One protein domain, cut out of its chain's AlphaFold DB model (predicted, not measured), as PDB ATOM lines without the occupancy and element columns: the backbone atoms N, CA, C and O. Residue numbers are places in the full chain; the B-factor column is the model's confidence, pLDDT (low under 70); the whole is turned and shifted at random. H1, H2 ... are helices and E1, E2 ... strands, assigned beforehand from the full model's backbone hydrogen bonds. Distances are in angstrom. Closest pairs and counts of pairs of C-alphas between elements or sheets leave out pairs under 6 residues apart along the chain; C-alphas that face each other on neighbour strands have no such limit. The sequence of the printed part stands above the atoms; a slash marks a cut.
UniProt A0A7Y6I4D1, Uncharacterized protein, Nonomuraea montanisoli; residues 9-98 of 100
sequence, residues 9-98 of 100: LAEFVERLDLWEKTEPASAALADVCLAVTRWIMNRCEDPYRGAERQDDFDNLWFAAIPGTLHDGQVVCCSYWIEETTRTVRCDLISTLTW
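AT A GLANCE: This is residues 9 to 98 of the 100 residues of an uncharacterized protein of Nonomuraea montanisoli (UniProt A0A7Y6I4D1). A twisted three-stranded antiparallel sheet forms a wall, and two helices, H1 and H2, lie side by side over one face of it, nearly parallel to its long strands but running opposite ways to each other. The two long strands E2 and E3 make a long hairpin, the short strand E1 lies along the other edge of E2, and a long link, residues 45 to 59, leads from H2 round to E1. The printed part has 90 residues with two named helices and three named strands, in the order H1 H2 E1 E2 E3, and the sheet order is E1, E2, E3. The class is mixed, helices and strands; the whole is compact, with a radius of gyration of the C-alphas of 12.6 A, and elongated, with spans of 38 by 23 by 20 A.

HOW THE PARTS SIT: The sheet has E2, residues 73 to 82, as its inner strand, and E1, residues 60 to 64, and E3, residues 87 to 97, as edge strands. It is a meander, each strand the antiparallel neighbour of the one before, and is twisted, its C-alphas lying up to 4.4 A off the best plane. E2 and E3 are a hairpin at 161 degrees, with N 76 and O 94 2.8 A apart, within hydrogen-bond range. E1 and E2 are a hairpin at 155 degrees, with N 61 and O 79 2.9 A apart, also within range. Residues 52 to 53 pair antiparallel with residues 61 to 62 of E1, and residues 9 to 10 pair parallel with residues 88 to 89 of E3. H1, residues 12 to 22, is on the sheet over E3 at a height over the sheet of 8.3 A, along the strands at 20 degrees to E3 on the local plane; their closest C-alphas, of Phe 12 and Cys 90, are 5.1 A apart. H2, residues 30 to 44, is on the same face over E2, at a height over the sheet of 9.9 A and along the strands at 21 degrees to E2 on the local plane; their closest C-alphas, of Val 36 and Val 75, are 7.7 A apart. This makes two layers, helices on one face of a sheet. H1 and H2 are close but not clearly touching, with the closest C-alphas, of Phe 12 and Ile 40, 7.4 A apart, at a shallow tilt of 23 degrees, opposite ways. In H1 every O i to N i+4 pair is within hydrogen-bond range; in H2 9 of 11 are.

IN THESE COORDINATES: E2 is 29.3 A long, E3 28.9 A and E1 13.9 A. H2 is 22.3 A long and H1 15.3 A. H1 begins at C-alpha 12 (8.178, 0.026, 69.917), H2 ends at C-alpha 44 (7.593, 10.256, 65.180), and E3 ends at C-alpha 97 (0.637, -14.252, 55.408).

THE WHOLE: The C-alphas farthest apart, of Asp 71 and Thr 84, are 39.6 A apart. The printed part has no cut. The link from H2 to E1 is long, that from E2 to E3 tight, the other two short. The mean pLDDT of the printed part is 92.9, with residue 26 under 70.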
ATOM      1  N   LEU A   9       7.335   7.807  70.801       96.69
ATOM      2  CA  LEU A   9       7.231   6.388  70.460       96.69
ATOM      3  C   LEU A   9       7.358   5.536  71.725       96.69
ATOM      4  O   LEU A   9       8.449   5.384  72.270       96.69
ATOM      5  N   ALA A  10       6.248   4.945  72.162       97.62
ATOM      6  CA  ALA A  10       6.191   4.070  73.328       97.62
ATOM      7  C   ALA A  10       6.120   2.591  72.917       97.62
ATOM      8  O   ALA A  10       5.473   2.229  71.933       97.62
ATOM      9  N   GLU A  11       6.791   1.730  73.685       97.44
ATOM     10  CA  GLU A  11       6.812   0.259  73.549       97.44
ATOM     11  C   GLU A  11       7.370  -0.306  72.225       97.44
ATOM     12  O   GLU A  11       7.594  -1.508  72.128       97.44
ATOM     13  N   PHE A  12       7.682   0.512  71.215       96.12
ATOM     14  CA  PHE A  12       8.178   0.026  69.917       96.12
ATOM     15  C   PHE A  12       9.455  -0.815  70.011       96.12
ATOM     16  O   PHE A  12       9.544  -1.845  69.351       96.12
ATOM     17  N   VAL A  13      10.428  -0.402  70.830       94.19
ATOM     18  CA  VAL A  13      11.696  -1.137  70.993       94.19
ATOM     19  C   VAL A  13      11.444  -2.512  71.604       94.19
ATOM     20  O   VAL A  13      11.934  -3.513  71.098       94.19
ATOM     21  N   GLU A  14      10.625  -2.577  72.652       95.44
ATOM     22  CA  GLU A  14      10.307  -3.835  73.331       95.44
ATOM     23  C   GLU A  14       9.533  -4.793  72.418       95.44
ATOM     24  O   GLU A  14       9.807  -5.993  72.401       95.44
ATOM     25  N   ARG A  15       8.587  -4.270  71.623       96.50
ATOM     26  CA  ARG A  15       7.820  -5.071  70.658       96.50
ATOM     27  C   ARG A  15       8.670  -5.537  69.481       96.50
ATOM     28  O   ARG A  15       8.476  -6.664  69.032       96.50
ATOM     29  N   LEU A  16       9.613  -4.717  69.017       94.31
ATOM     30  CA  LEU A  16      10.566  -5.096  67.973       94.31
ATOM     31  C   LEU A  16      11.480  -6.220  68.467       94.31
ATOM     32  O   LEU A  16      11.551  -7.268  67.831       94.31
ATOM     33  N   ASP A  17      12.081  -6.049  69.645       93.94
ATOM     34  CA  ASP A  17      12.917  -7.064  70.288       93.94
ATOM     35  C   ASP A  17      12.167  -8.382  70.509       93.94
ATOM     36  O   ASP A  17      12.756  -9.462  70.419       93.94
ATOM     37  N   LEU A  18      10.883  -8.312  70.871       94.38
ATOM     38  CA  LEU A  18      10.051  -9.496  71.050       94.38
ATOM     39  C   LEU A  18       9.818 -10.201  69.712       94.38
ATOM     40  O   LEU A  18      10.066 -11.401  69.628       94.38
ATOM     41  N   TRP A  19       9.403  -9.460  68.683       94.12
ATOM     42  CA  TRP A  19       9.178  -9.981  67.334       94.12
ATOM     43  C   TRP A  19      10.433 -10.671  66.777       94.12
ATOM     44  O   TRP A  19      10.353 -11.827  66.364       94.12
ATOM     45  N   GLU A  20      11.608 -10.040  66.883       91.25
ATOM     46  CA  GLU A  20      12.882 -10.620  66.431       91.25
ATOM     47  C   GLU A  20      13.239 -11.935  67.144       91.25
ATOM     48  O   GLU A  20      13.893 -12.803  66.567       91.25
ATOM     49  N   LYS A  21      12.815 -12.104  68.404       91.06
ATOM     50  CA  LYS A  21      13.079 -13.316  69.198       91.06
ATOM     51  C   LYS A  21      12.073 -14.435  68.948       91.06
ATOM     52  O   LYS A  21      12.411 -15.597  69.173       91.06
ATOM     53  N   THR A  22      10.836 -14.104  68.581       89.12
ATOM     54  CA  THR A  22       9.739 -15.081  68.473       89.12
ATOM     55  C   THR A  22       9.508 -15.588  67.059       89.12
ATOM     56  O   THR A  22       8.973 -16.682  66.888       89.12
ATOM     57  N   GLU A  23       9.883 -14.808  66.051       84.50
ATOM     58  CA  GLU A  23       9.647 -15.146  64.651       84.50
ATOM     59  C   GLU A  23      10.754 -16.039  64.076       84.50
ATOM     60  O   GLU A  23      11.900 -16.017  64.537       84.50
ATOM     61  N   PRO A  24      10.445 -16.853  63.051       77.00
ATOM     62  CA  PRO A  24      11.468 -17.613  62.357       77.00
ATOM     63  C   PRO A  24      12.499 -16.667  61.728       77.00
ATOM     64  O   PRO A  24      12.164 -15.597  61.224       77.00
ATOM     65  N   ALA A  25      13.761 -17.099  61.671       72.25
ATOM     66  CA  ALA A  25      14.850 -16.302  61.094       72.25
ATOM     67  C   ALA A  25      14.614 -15.900  59.621       72.25
ATOM     68  O   ALA A  25      15.229 -14.955  59.139       72.25
ATOM     69  N   SER A  26      13.725 -16.603  58.909       69.25
ATOM     70  CA  SER A  26      13.282 -16.241  57.559       69.25
ATOM     71  C   SER A  26      12.455 -14.953  57.513       69.25
ATOM     72  O   SER A  26      12.461 -14.290  56.483       69.25
ATOM     73  N   ALA A  27      11.782 -14.594  58.611       70.25
ATOM     74  CA  ALA A  27      10.954 -13.397  58.724       70.25
ATOM     75  C   ALA A  27      11.706 -12.179  59.280       70.25
ATOM     76  O   ALA A  27      11.407 -11.044  58.914       70.25
ATOM     77  N   ALA A  28      12.726 -12.407  60.111       76.06
ATOM     78  CA  ALA A  28      13.559 -11.367  60.722       76.06
ATOM     79  C   ALA A  28      14.936 -11.240  60.035       76.06
ATOM     80  O   ALA A  28      15.987 -11.215  60.678       76.06
ATOM     81  N   LEU A  29      14.950 -11.198  58.699       84.69
ATOM     82  CA  LEU A  29      16.172 -10.927  57.936       84.69
ATOM     83  C   LEU A  29      16.647  -9.485  58.179       84.69
ATOM     84  O   LEU A  29      15.834  -8.583  58.361       84.69
ATOM     85  N   ALA A  30      17.958  -9.237  58.099       88.62
ATOM     86  CA  ALA A  30      18.543  -7.925  58.407       88.62
ATOM     87  C   ALA A  30      17.907  -6.758  57.620       88.62
ATOM     88  O   ALA A  30      17.646  -5.698  58.187       88.62
ATOM     89  N   ASP A  31      17.608  -6.961  56.333       90.69
ATOM     90  CA  ASP A  31      16.951  -5.945  55.500       90.69
ATOM     91  C   ASP A  31      15.490  -5.703  55.915       90.69
ATOM     92  O   ASP A  31      15.016  -4.565  55.860       90.69
ATOM     93  N   VAL A  32      14.795  -6.742  56.394       92.44
ATOM     94  CA  VAL A  32      13.431  -6.636  56.930       92.44
ATOM     95  C   VAL A  32      13.455  -5.867  58.250       92.44
ATOM     96  O   VAL A  32      12.732  -4.883  58.379       92.44
ATOM     97  N   CYS A  33      14.343  -6.221  59.186       92.12
ATOM     98  CA  CYS A  33      14.529  -5.484  60.443       92.12
ATOM     99  C   CYS A  33      14.842  -3.999  60.196       92.12
ATOM    100  O   CYS A  33      14.291  -3.110  60.854       92.12
ATOM    101  N   LEU A  34      15.687  -3.703  59.202       93.56
ATOM    102  CA  LEU A  34      16.007  -2.332  58.807       93.56
ATOM    103  C   LEU A  34      14.785  -1.591  58.243       93.56
ATOM    104  O   LEU A  34      14.587  -0.414  58.558       93.56
ATOM    105  N   ALA A  35      13.963  -2.250  57.422       95.19
ATOM    106  CA  ALA A  35      12.727  -1.677  56.893       95.19
ATOM    107  C   ALA A  35      11.710  -1.383  58.009       95.19
ATOM    108  O   ALA A  35      11.169  -0.277  58.060       95.19
ATOM    109  N   VAL A  36      11.525  -2.320  58.945       95.19
ATOM    110  CA  VAL A  36      10.668  -2.152  60.131       95.19
ATOM    111  C   VAL A  36      11.145  -0.978  60.982       95.19
ATOM    112  O   VAL A  36      10.367  -0.067  61.260       95.19
ATOM    113  N   THR A  37      12.437  -0.925  61.311       94.88
ATOM    114  CA  THR A  37      13.018   0.158  62.123       94.88
ATOM    115  C   THR A  37      12.814   1.526  61.471       94.88
ATOM    116  O   THR A  37      12.380   2.476  62.123       94.88
ATOM    117  N   ARG A  38      13.070   1.644  60.161       95.25
ATOM    118  CA  ARG A  38      12.842   2.895  59.415       95.25
ATOM    119  C   ARG A  38      11.375   3.307  59.428       95.25
ATOM    120  O   ARG A  38      11.076   4.491  59.564       95.25
ATOM    121  N   TRP A  39      10.466   2.350  59.278       96.38
ATOM    122  CA  TRP A  39       9.036   2.625  59.304       96.38
ATOM    123  C   TRP A  39       8.566   3.110  60.683       96.38
ATOM    124  O   TRP A  39       7.836   4.099  60.745       96.38
ATOM    125  N   ILE A  40       9.050   2.494  61.771       95.69
ATOM    126  CA  ILE A  40       8.770   2.915  63.156       95.69
ATOM    127  C   ILE A  40       9.189   4.373  63.369       95.69
ATOM    128  O   ILE A  40       8.395   5.178  63.851       95.69
ATOM    129  N   MET A  41      10.401   4.747  62.946       94.12
ATOM    130  CA  MET A  41      10.910   6.114  63.128       94.12
ATOM    131  C   MET A  41      10.045   7.174  62.431       94.12
ATOM    132  O   MET A  41       9.882   8.270  62.958       94.12
ATOM    133  N   ASN A  42       9.409   6.845  61.304       93.62
ATOM    134  CA  ASN A  42       8.508   7.772  60.611       93.62
ATOM    135  C   ASN A  42       7.220   8.072  61.405       93.62
ATOM    136  O   ASN A  42       6.538   9.052  61.104       93.62
ATOM    137  N   ARG A  43       6.848   7.246  62.399       94.38
ATOM    138  CA  ARG A  43       5.691   7.515  63.280       94.38
ATOM    139  C   ARG A  43       5.924   8.713  64.202       94.38
ATOM    140  O   ARG A  43       4.955   9.329  64.630       94.38
ATOM    141  N   CYS A  44       7.188   9.058  64.448       93.12
ATOM    142  CA  CYS A  44       7.593  10.256  65.180       93.12
ATOM    143  C   CYS A  44       7.100  11.530  64.461       93.12
ATOM    144  O   CYS A  44       6.639  12.478  65.091       93.12
ATOM    145  N   GLU A  45       7.114  11.525  63.125       92.94
ATOM    146  CA  GLU A  45       6.695  12.665  62.300       92.94
ATOM    147  C   GLU A  45       5.187  12.632  61.995       92.94
ATOM    148  O   GLU A  45       4.461  13.610  62.204       92.94
ATOM    149  N   ASP A  46       4.706  11.493  61.490       94.06
ATOM    150  CA  ASP A  46       3.316  11.290  61.082       94.06
ATOM    151  C   ASP A  46       2.882   9.845  61.373       94.06
ATOM    152  O   ASP A  46       3.167   8.933  60.580       94.06
ATOM    153  N   PRO A  47       2.181   9.612  62.497       95.56
ATOM    154  CA  PRO A  47       1.778   8.275  62.877       95.56
ATOM    155  C   PRO A  47       0.657   7.722  62.007       95.56
ATOM    156  O   PRO A  47       0.494   6.517  61.978       95.56
ATOM    157  N   TYR A  48      -0.076   8.540  61.252       96.06
ATOM    158  CA  TYR A  48      -1.232   8.081  60.473       96.06
ATOM    159  C   TYR A  48      -0.848   7.582  59.072       96.06
ATOM    160  O   TYR A  48      -1.602   6.862  58.416       96.06
ATOM    161  N   ARG A  49       0.330   7.969  58.569       94.06
ATOM    162  CA  ARG A  49       0.735   7.714  57.180       94.06
ATOM    163  C   ARG A  49       0.780   6.219  56.852       94.06
ATOM    164  O   ARG A  49       1.598   5.490  57.413       94.06
ATOM    165  N   GLY A  50       0.000   5.795  55.857       92.75
ATOM    166  CA  GLY A  50       0.028   4.419  55.340       92.75
ATOM    167  C   GLY A  50      -0.496   3.378  56.329       92.75
ATOM    168  O   GLY A  50      -0.095   2.223  56.251       92.75
ATOM    169  N   ALA A  51      -1.337   3.803  57.271       96.00
ATOM    170  CA  ALA A  51      -2.017   2.934  58.211       96.00
ATOM    171  C   ALA A  51      -3.530   3.126  58.106       96.00
ATOM    172  O   ALA A  51      -4.011   4.185  57.702       96.00
ATOM    173  N   GLU A  52      -4.266   2.098  58.492       96.75
ATOM    174  CA  GLU A  52      -5.720   2.060  58.479       96.75
ATOM    175  C   GLU A  52      -6.235   2.032  59.915       96.75
ATOM    176  O   GLU A  52      -5.826   1.191  60.726       96.75
ATOM    177  N   ARG A  53      -7.136   2.961  60.236       97.38
ATOM    178  CA  ARG A  53      -7.816   2.976  61.528       97.38
ATOM    179  C   ARG A  53      -8.754   1.777  61.619       97.38
ATOM    180  O   ARG A  53      -9.450   1.468  60.659       97.38
ATOM    181  N   GLN A  54      -8.759   1.119  62.769       96.94
ATOM    182  CA  GLN A  54      -9.637  -0.015  63.039       96.94
ATOM    183  C   GLN A  54     -10.918   0.490  63.712       96.94
ATOM    184  O   GLN A  54     -10.857   1.026  64.818       96.94
ATOM    185  N   ASP A  55     -12.061   0.345  63.034       91.44
ATOM    186  CA  ASP A  55     -13.328   1.004  63.396       91.44
ATOM    187  C   ASP A  55     -13.909   0.571  64.755       91.44
ATOM    188  O   ASP A  55     -14.605   1.350  65.405       91.44
ATOM    189  N   ASP A  56     -13.593  -0.643  65.211       94.25
ATOM    190  CA  ASP A  56     -14.101  -1.206  66.472       94.25
ATOM    191  C   ASP A  56     -13.316  -0.748  67.719       94.25
ATOM    192  O   ASP A  56     -13.598  -1.187  68.837       94.25
ATOM    193  N   PHE A  57     -12.326   0.133  67.552       92.62
ATOM    194  CA  PHE A  57     -11.444   0.602  68.619       92.62
ATOM    195  C   PHE A  57     -11.309   2.128  68.612       92.62
ATOM    196  O   PHE A  57     -11.375   2.772  67.565       92.62
ATOM    197  N   ASP A  58     -11.045   2.719  69.782       90.00
ATOM    198  CA  ASP A  58     -10.998   4.180  69.938       90.00
ATOM    199  C   ASP A  58     -10.020   4.843  68.957       90.00
ATOM    200  O   ASP A  58     -10.411   5.700  68.165       90.00
ATOM    201  N   ASN A  59      -8.748   4.439  68.977       95.56
ATOM    202  CA  ASN A  59      -7.727   4.984  68.082       95.56
ATOM    203  C   ASN A  59      -6.616   3.965  67.789       95.56
ATOM    204  O   ASN A  59      -5.425   4.271  67.901       95.56
ATOM    205  N   LEU A  60      -7.021   2.732  67.473       97.69
ATOM    206  CA  LEU A  60      -6.119   1.678  67.014       97.69
ATOM    207  C   LEU A  60      -5.878   1.823  65.513       97.69
ATOM    208  O   LEU A  60      -6.819   1.988  64.733       97.69
ATOM    209  N   TRP A  61      -4.620   1.705  65.115       98.00
ATOM    210  CA  TRP A  61      -4.187   1.750  63.728       98.00
ATOM    211  C   TRP A  61      -3.432   0.483  63.379       98.00
ATOM    212  O   TRP A  61      -2.707  -0.070  64.205       98.00
ATOM    213  N   PHE A  62      -3.599   0.040  62.140       97.38
ATOM    214  CA  PHE A  62      -2.951  -1.138  61.587       97.38
ATOM    215  C   PHE A  62      -2.219  -0.772  60.298       97.38
ATOM    216  O   PHE A  62      -2.738  -0.022  59.475       97.38
ATOM    217  N   ALA A  63      -1.015  -1.299  60.103       96.62
ATOM    218  CA  ALA A  63      -0.257  -1.087  58.879       96.62
ATOM    219  C   ALA A  63       0.535  -2.329  58.488       96.62
ATOM    220  O   ALA A  63       1.231  -2.915  59.317       96.62
ATOM    221  N   ALA A  64       0.507  -2.654  57.198       96.06
ATOM    222  CA  ALA A  64       1.531  -3.485  56.585       96.06
ATOM    223  C   ALA A  64       2.781  -2.631  56.336       96.06
ATOM    224  O   ALA A  64       2.697  -1.547  55.752       96.06
ATOM    225  N   ILE A  65       3.941  -3.102  56.784       95.38
ATOM    226  CA  ILE A  65       5.186  -2.339  56.733       95.38
ATOM    227  C   ILE A  65       5.792  -2.444  55.323       95.38
ATOM    228  O   ILE A  65       6.168  -3.539  54.889       95.38
ATOM    229  N   PRO A  66       5.938  -1.328  54.585       94.00
ATOM    230  CA  PRO A  66       6.504  -1.349  53.240       94.00
ATOM    231  C   PRO A  66       7.931  -1.905  53.214       94.00
ATOM    232  O   PRO A  66       8.734  -1.630  54.103       94.00
ATOM    233  N   GLY A  67       8.264  -2.655  52.162       92.00
ATOM    234  CA  GLY A  67       9.595  -3.252  52.000       92.00
ATOM    235  C   GLY A  67       9.840  -4.509  52.837       92.00
ATOM    236  O   GLY A  67      10.958  -5.008  52.836       92.00
ATOM    237  N   THR A  68       8.813  -5.033  53.516       93.44
ATOM    238  CA  THR A  68       8.908  -6.271  54.309       93.44
ATOM    239  C   THR A  68       8.236  -7.477  53.656       93.44
ATOM    240  O   THR A  68       8.242  -8.549  54.245       93.44
ATOM    241  N   LEU A  69       7.670  -7.334  52.450       92.12
ATOM    242  CA  LEU A  69       7.067  -8.454  51.723       92.12
ATOM    243  C   LEU A  69       8.156  -9.432  51.254       92.12
ATOM    244  O   LEU A  69       8.981  -9.075  50.413       92.12
ATOM    245  N   HIS A  70       8.131 -10.658  51.765       87.12
ATOM    246  CA  HIS A  70       9.037 -11.748  51.400       87.12
ATOM    247  C   HIS A  70       8.283 -13.079  51.477       87.12
ATOM    248  O   HIS A  70       7.498 -13.284  52.392       87.12
ATOM    249  N   ASP A  71       8.461 -13.972  50.501       86.62
ATOM    250  CA  ASP A  71       7.854 -15.317  50.496       86.62
ATOM    251  C   ASP A  71       6.333 -15.365  50.789       86.62
ATOM    252  O   ASP A  71       5.820 -16.304  51.393       86.62
ATOM    253  N   GLY A  72       5.586 -14.343  50.349       88.62
ATOM    254  CA  GLY A  72       4.142 -14.232  50.603       88.62
ATOM    255  C   GLY A  72       3.782 -13.842  52.042       88.62
ATOM    256  O   GLY A  72       2.619 -13.920  52.426       88.62
ATOM    257  N   GLN A  73       4.758 -13.412  52.833       90.94
ATOM    258  CA  GLN A  73       4.609 -12.897  54.188       90.94
ATOM    259  C   GLN A  73       4.981 -11.416  54.240       90.94
ATOM    260  O   GLN A  73       5.832 -10.948  53.486       90.94
ATOM    261  N   VAL A  74       4.350 -10.666  55.135       93.69
ATOM    262  CA  VAL A  74       4.644  -9.251  55.371       93.69
ATOM    263  C   VAL A  74       4.659  -8.982  56.868       93.69
ATOM    264  O   VAL A  74       3.914  -9.607  57.625       93.69
ATOM    265  N   VAL A  75       5.492  -8.045  57.308       94.62
ATOM    266  CA  VAL A  75       5.458  -7.592  58.698       94.62
ATOM    267  C   VAL A  75       4.365  -6.543  58.833       94.62
ATOM    268  O   VAL A  75       4.326  -5.567  58.083       94.62
ATOM    269  N   CYS A  76       3.488  -6.739  59.803       95.88
ATOM    270  CA  CYS A  76       2.430  -5.808  60.150       95.88
ATOM    271  C   CYS A  76       2.652  -5.256  61.555       95.88
ATOM    272  O   CYS A  76       3.245  -5.911  62.414       95.88
ATOM    273  N   CYS A  77       2.141  -4.053  61.792       97.25
ATOM    274  CA  CYS A  77       2.154  -3.423  63.100       97.25
ATOM    275  C   CYS A  77       0.771  -2.866  63.440       97.25
ATOM    276  O   CYS A  77       0.164  -2.169  62.623       97.25
ATOM    277  N   SER A  78       0.302  -3.158  64.653       97.62
ATOM    278  CA  SER A  78      -0.806  -2.454  65.291       97.62
ATOM    279  C   SER A  78      -0.275  -1.521  66.377       97.62
ATOM    280  O   SER A  78       0.675  -1.847  67.095       97.62
ATOM    281  N   TYR A  79      -0.867  -0.336  66.496       98.25
ATOM    282  CA  TYR A  79      -0.471   0.658  67.493       98.25
ATOM    283  C   TYR A  79      -1.612   1.615  67.820       98.25
ATOM    284  O   TYR A  79      -2.489   1.894  67.002       98.25
ATOM    285  N   TRP A  80      -1.576   2.132  69.040       98.00
ATOM    286  CA  TRP A  80      -2.523   3.106  69.560       98.00
ATOM    287  C   TRP A  80      -1.970   4.516  69.384       98.00
ATOM    288  O   TRP A  80      -0.780   4.745  69.610       98.00
ATOM    289  N   ILE A  81      -2.830   5.463  69.017       97.50
ATOM    290  CA  ILE A  81      -2.482   6.886  68.982       97.50
ATOM    291  C   ILE A  81      -3.225   7.614  70.106       97.50
ATOM    292  O   ILE A  81      -4.451   7.717  70.106       97.50
ATOM    293  N   GLU A  82      -2.474   8.174  71.047       96.38
ATOM    294  CA  GLU A  82      -2.982   9.020  72.124       96.38
ATOM    295  C   GLU A  82      -2.745  10.492  71.758       96.38
ATOM    296  O   GLU A  82      -1.673  11.057  71.977       96.38
ATOM    297  N   GLU A  83      -3.746  11.136  71.151       94.38
ATOM    298  CA  GLU A  83      -3.583  12.488  70.591       94.38
ATOM    299  C   GLU A  83      -3.304  13.556  71.657       94.38
ATOM    300  O   GLU A  83      -2.537  14.487  71.408       94.38
ATOM    301  N   THR A  84      -3.889  13.403  72.849       93.88
ATOM    302  CA  THR A  84      -3.739  14.343  73.971       93.88
ATOM    303  C   THR A  84      -2.289  14.449  74.442       93.88
ATOM    304  O   THR A  84      -1.818  15.544  74.740       93.88
ATOM    305  N   THR A  85      -1.587  13.317  74.511       94.56
ATOM    306  CA  THR A  85      -0.188  13.219  74.960       94.56
ATOM    307  C   THR A  85       0.803  13.209  73.801       94.56
ATOM    308  O   THR A  85       2.002  13.323  74.029       94.56
ATOM    309  N   ARG A  86       0.315  13.132  72.555       95.19
ATOM    310  CA  ARG A  86       1.123  12.921  71.348       95.19
ATOM    311  C   ARG A  86       1.964  11.643  71.430       95.19
ATOM    312  O   ARG A  86       3.092  11.622  70.946       95.19
ATOM    313  N   THR A  87       1.397  10.574  71.983       96.88
ATOM    314  CA  THR A  87       2.073   9.278  72.118       96.88
ATOM    315  C   THR A  87       1.549   8.278  71.092       96.88
ATOM    316  O   THR A  87       0.348   8.169  70.851       96.88
ATOM    317  N   VAL A  88       2.464   7.525  70.495       97.44
ATOM    318  CA  VAL A  88       2.197   6.384  69.623       97.44
ATOM    319  C   VAL A  88       2.697   5.159  70.366       97.44
ATOM    320  O   VAL A  88       3.902   4.992  70.548       97.44
ATOM    321  N   ARG A  89       1.783   4.312  70.831       97.81
ATOM    322  CA  ARG A  89       2.125   3.121  71.609       97.81
ATOM    323  C   ARG A  89       1.990   1.881  70.747       97.81
ATOM    324  O   ARG A  89       0.884   1.542  70.324       97.81
ATOM    325  N   CYS A  90       3.101   1.195  70.514       97.94
ATOM    326  CA  CYS A  90       3.093  -0.072  69.797       97.94
ATOM    327  C   CYS A  90       2.299  -1.126  70.573       97.94
ATOM    328  O   CYS A  90       2.528  -1.328  71.760       97.94
ATOM    329  N   ASP A  91       1.391  -1.817  69.891       97.25
ATOM    330  CA  ASP A  91       0.590  -2.896  70.469       97.25
ATOM    331  C   ASP A  91       1.177  -4.259  70.077       97.25
ATOM    332  O   ASP A  91       1.523  -5.077  70.935       97.25
ATOM    333  N   LEU A  92       1.399  -4.462  68.775       95.62
ATOM    334  CA  LEU A  92       1.948  -5.698  68.231       95.62
ATOM    335  C   LEU A  92       2.765  -5.436  66.964       95.62
ATOM    336  O   LEU A  92       2.396  -4.613  66.128       95.62
ATOM    337  N   ILE A  93       3.849  -6.194  66.809       96.25
ATOM    338  CA  ILE A  93       4.560  -6.392  65.544       96.25
ATOM    339  C   ILE A  93       4.511  -7.891  65.266       96.25
ATOM    340  O   ILE A  93       4.853  -8.689  66.138       96.25
ATOM    341  N   SER A  94       4.028  -8.282  64.092       94.25
ATOM    342  CA  SER A  94       3.877  -9.697  63.744       94.25
ATOM    343  C   SER A  94       3.998  -9.914  62.244       94.25
ATOM    344  O   SER A  94       3.646  -9.043  61.446       94.25
ATOM    345  N   THR A  95       4.493 -11.087  61.863       93.75
ATOM    346  CA  THR A  95       4.565 -11.512  60.467       93.75
ATOM    347  C   THR A  95       3.263 -12.206  60.080       93.75
ATOM    348  O   THR A  95       2.895 -13.225  60.660       93.75
ATOM    349  N   LEU A  96       2.563 -11.682  59.076       91.75
ATOM    350  CA  LEU A  96       1.310 -12.252  58.583       91.75
ATOM    351  C   LEU A  96       1.472 -12.746  57.148       91.75
ATOM    352  O   LEU A  96       2.181 -12.143  56.342       91.75
ATOM    353  N   THR A  97       0.773 -13.829  56.806       89.81
ATOM    354  CA  THR A  97       0.637 -14.252  55.408       89.81
ATOM    355  C   THR A  97      -0.172 -13.203  54.656       89.81
ATOM    356  O   THR A  97      -1.307 -12.901  55.028       89.81
ATOM    357  N   TRP A  98       0.409 -12.650  53.596       78.62
ATOM    358  CA  TRP A  98      -0.273 -11.705  52.730       78.62
ATOM    359  C   TRP A  98      -1.301 -12.457  51.876       78.62
ATOM    360  O   TRP A  98      -0.923 -13.416  51.195       78.62
TER     361      TRP A  98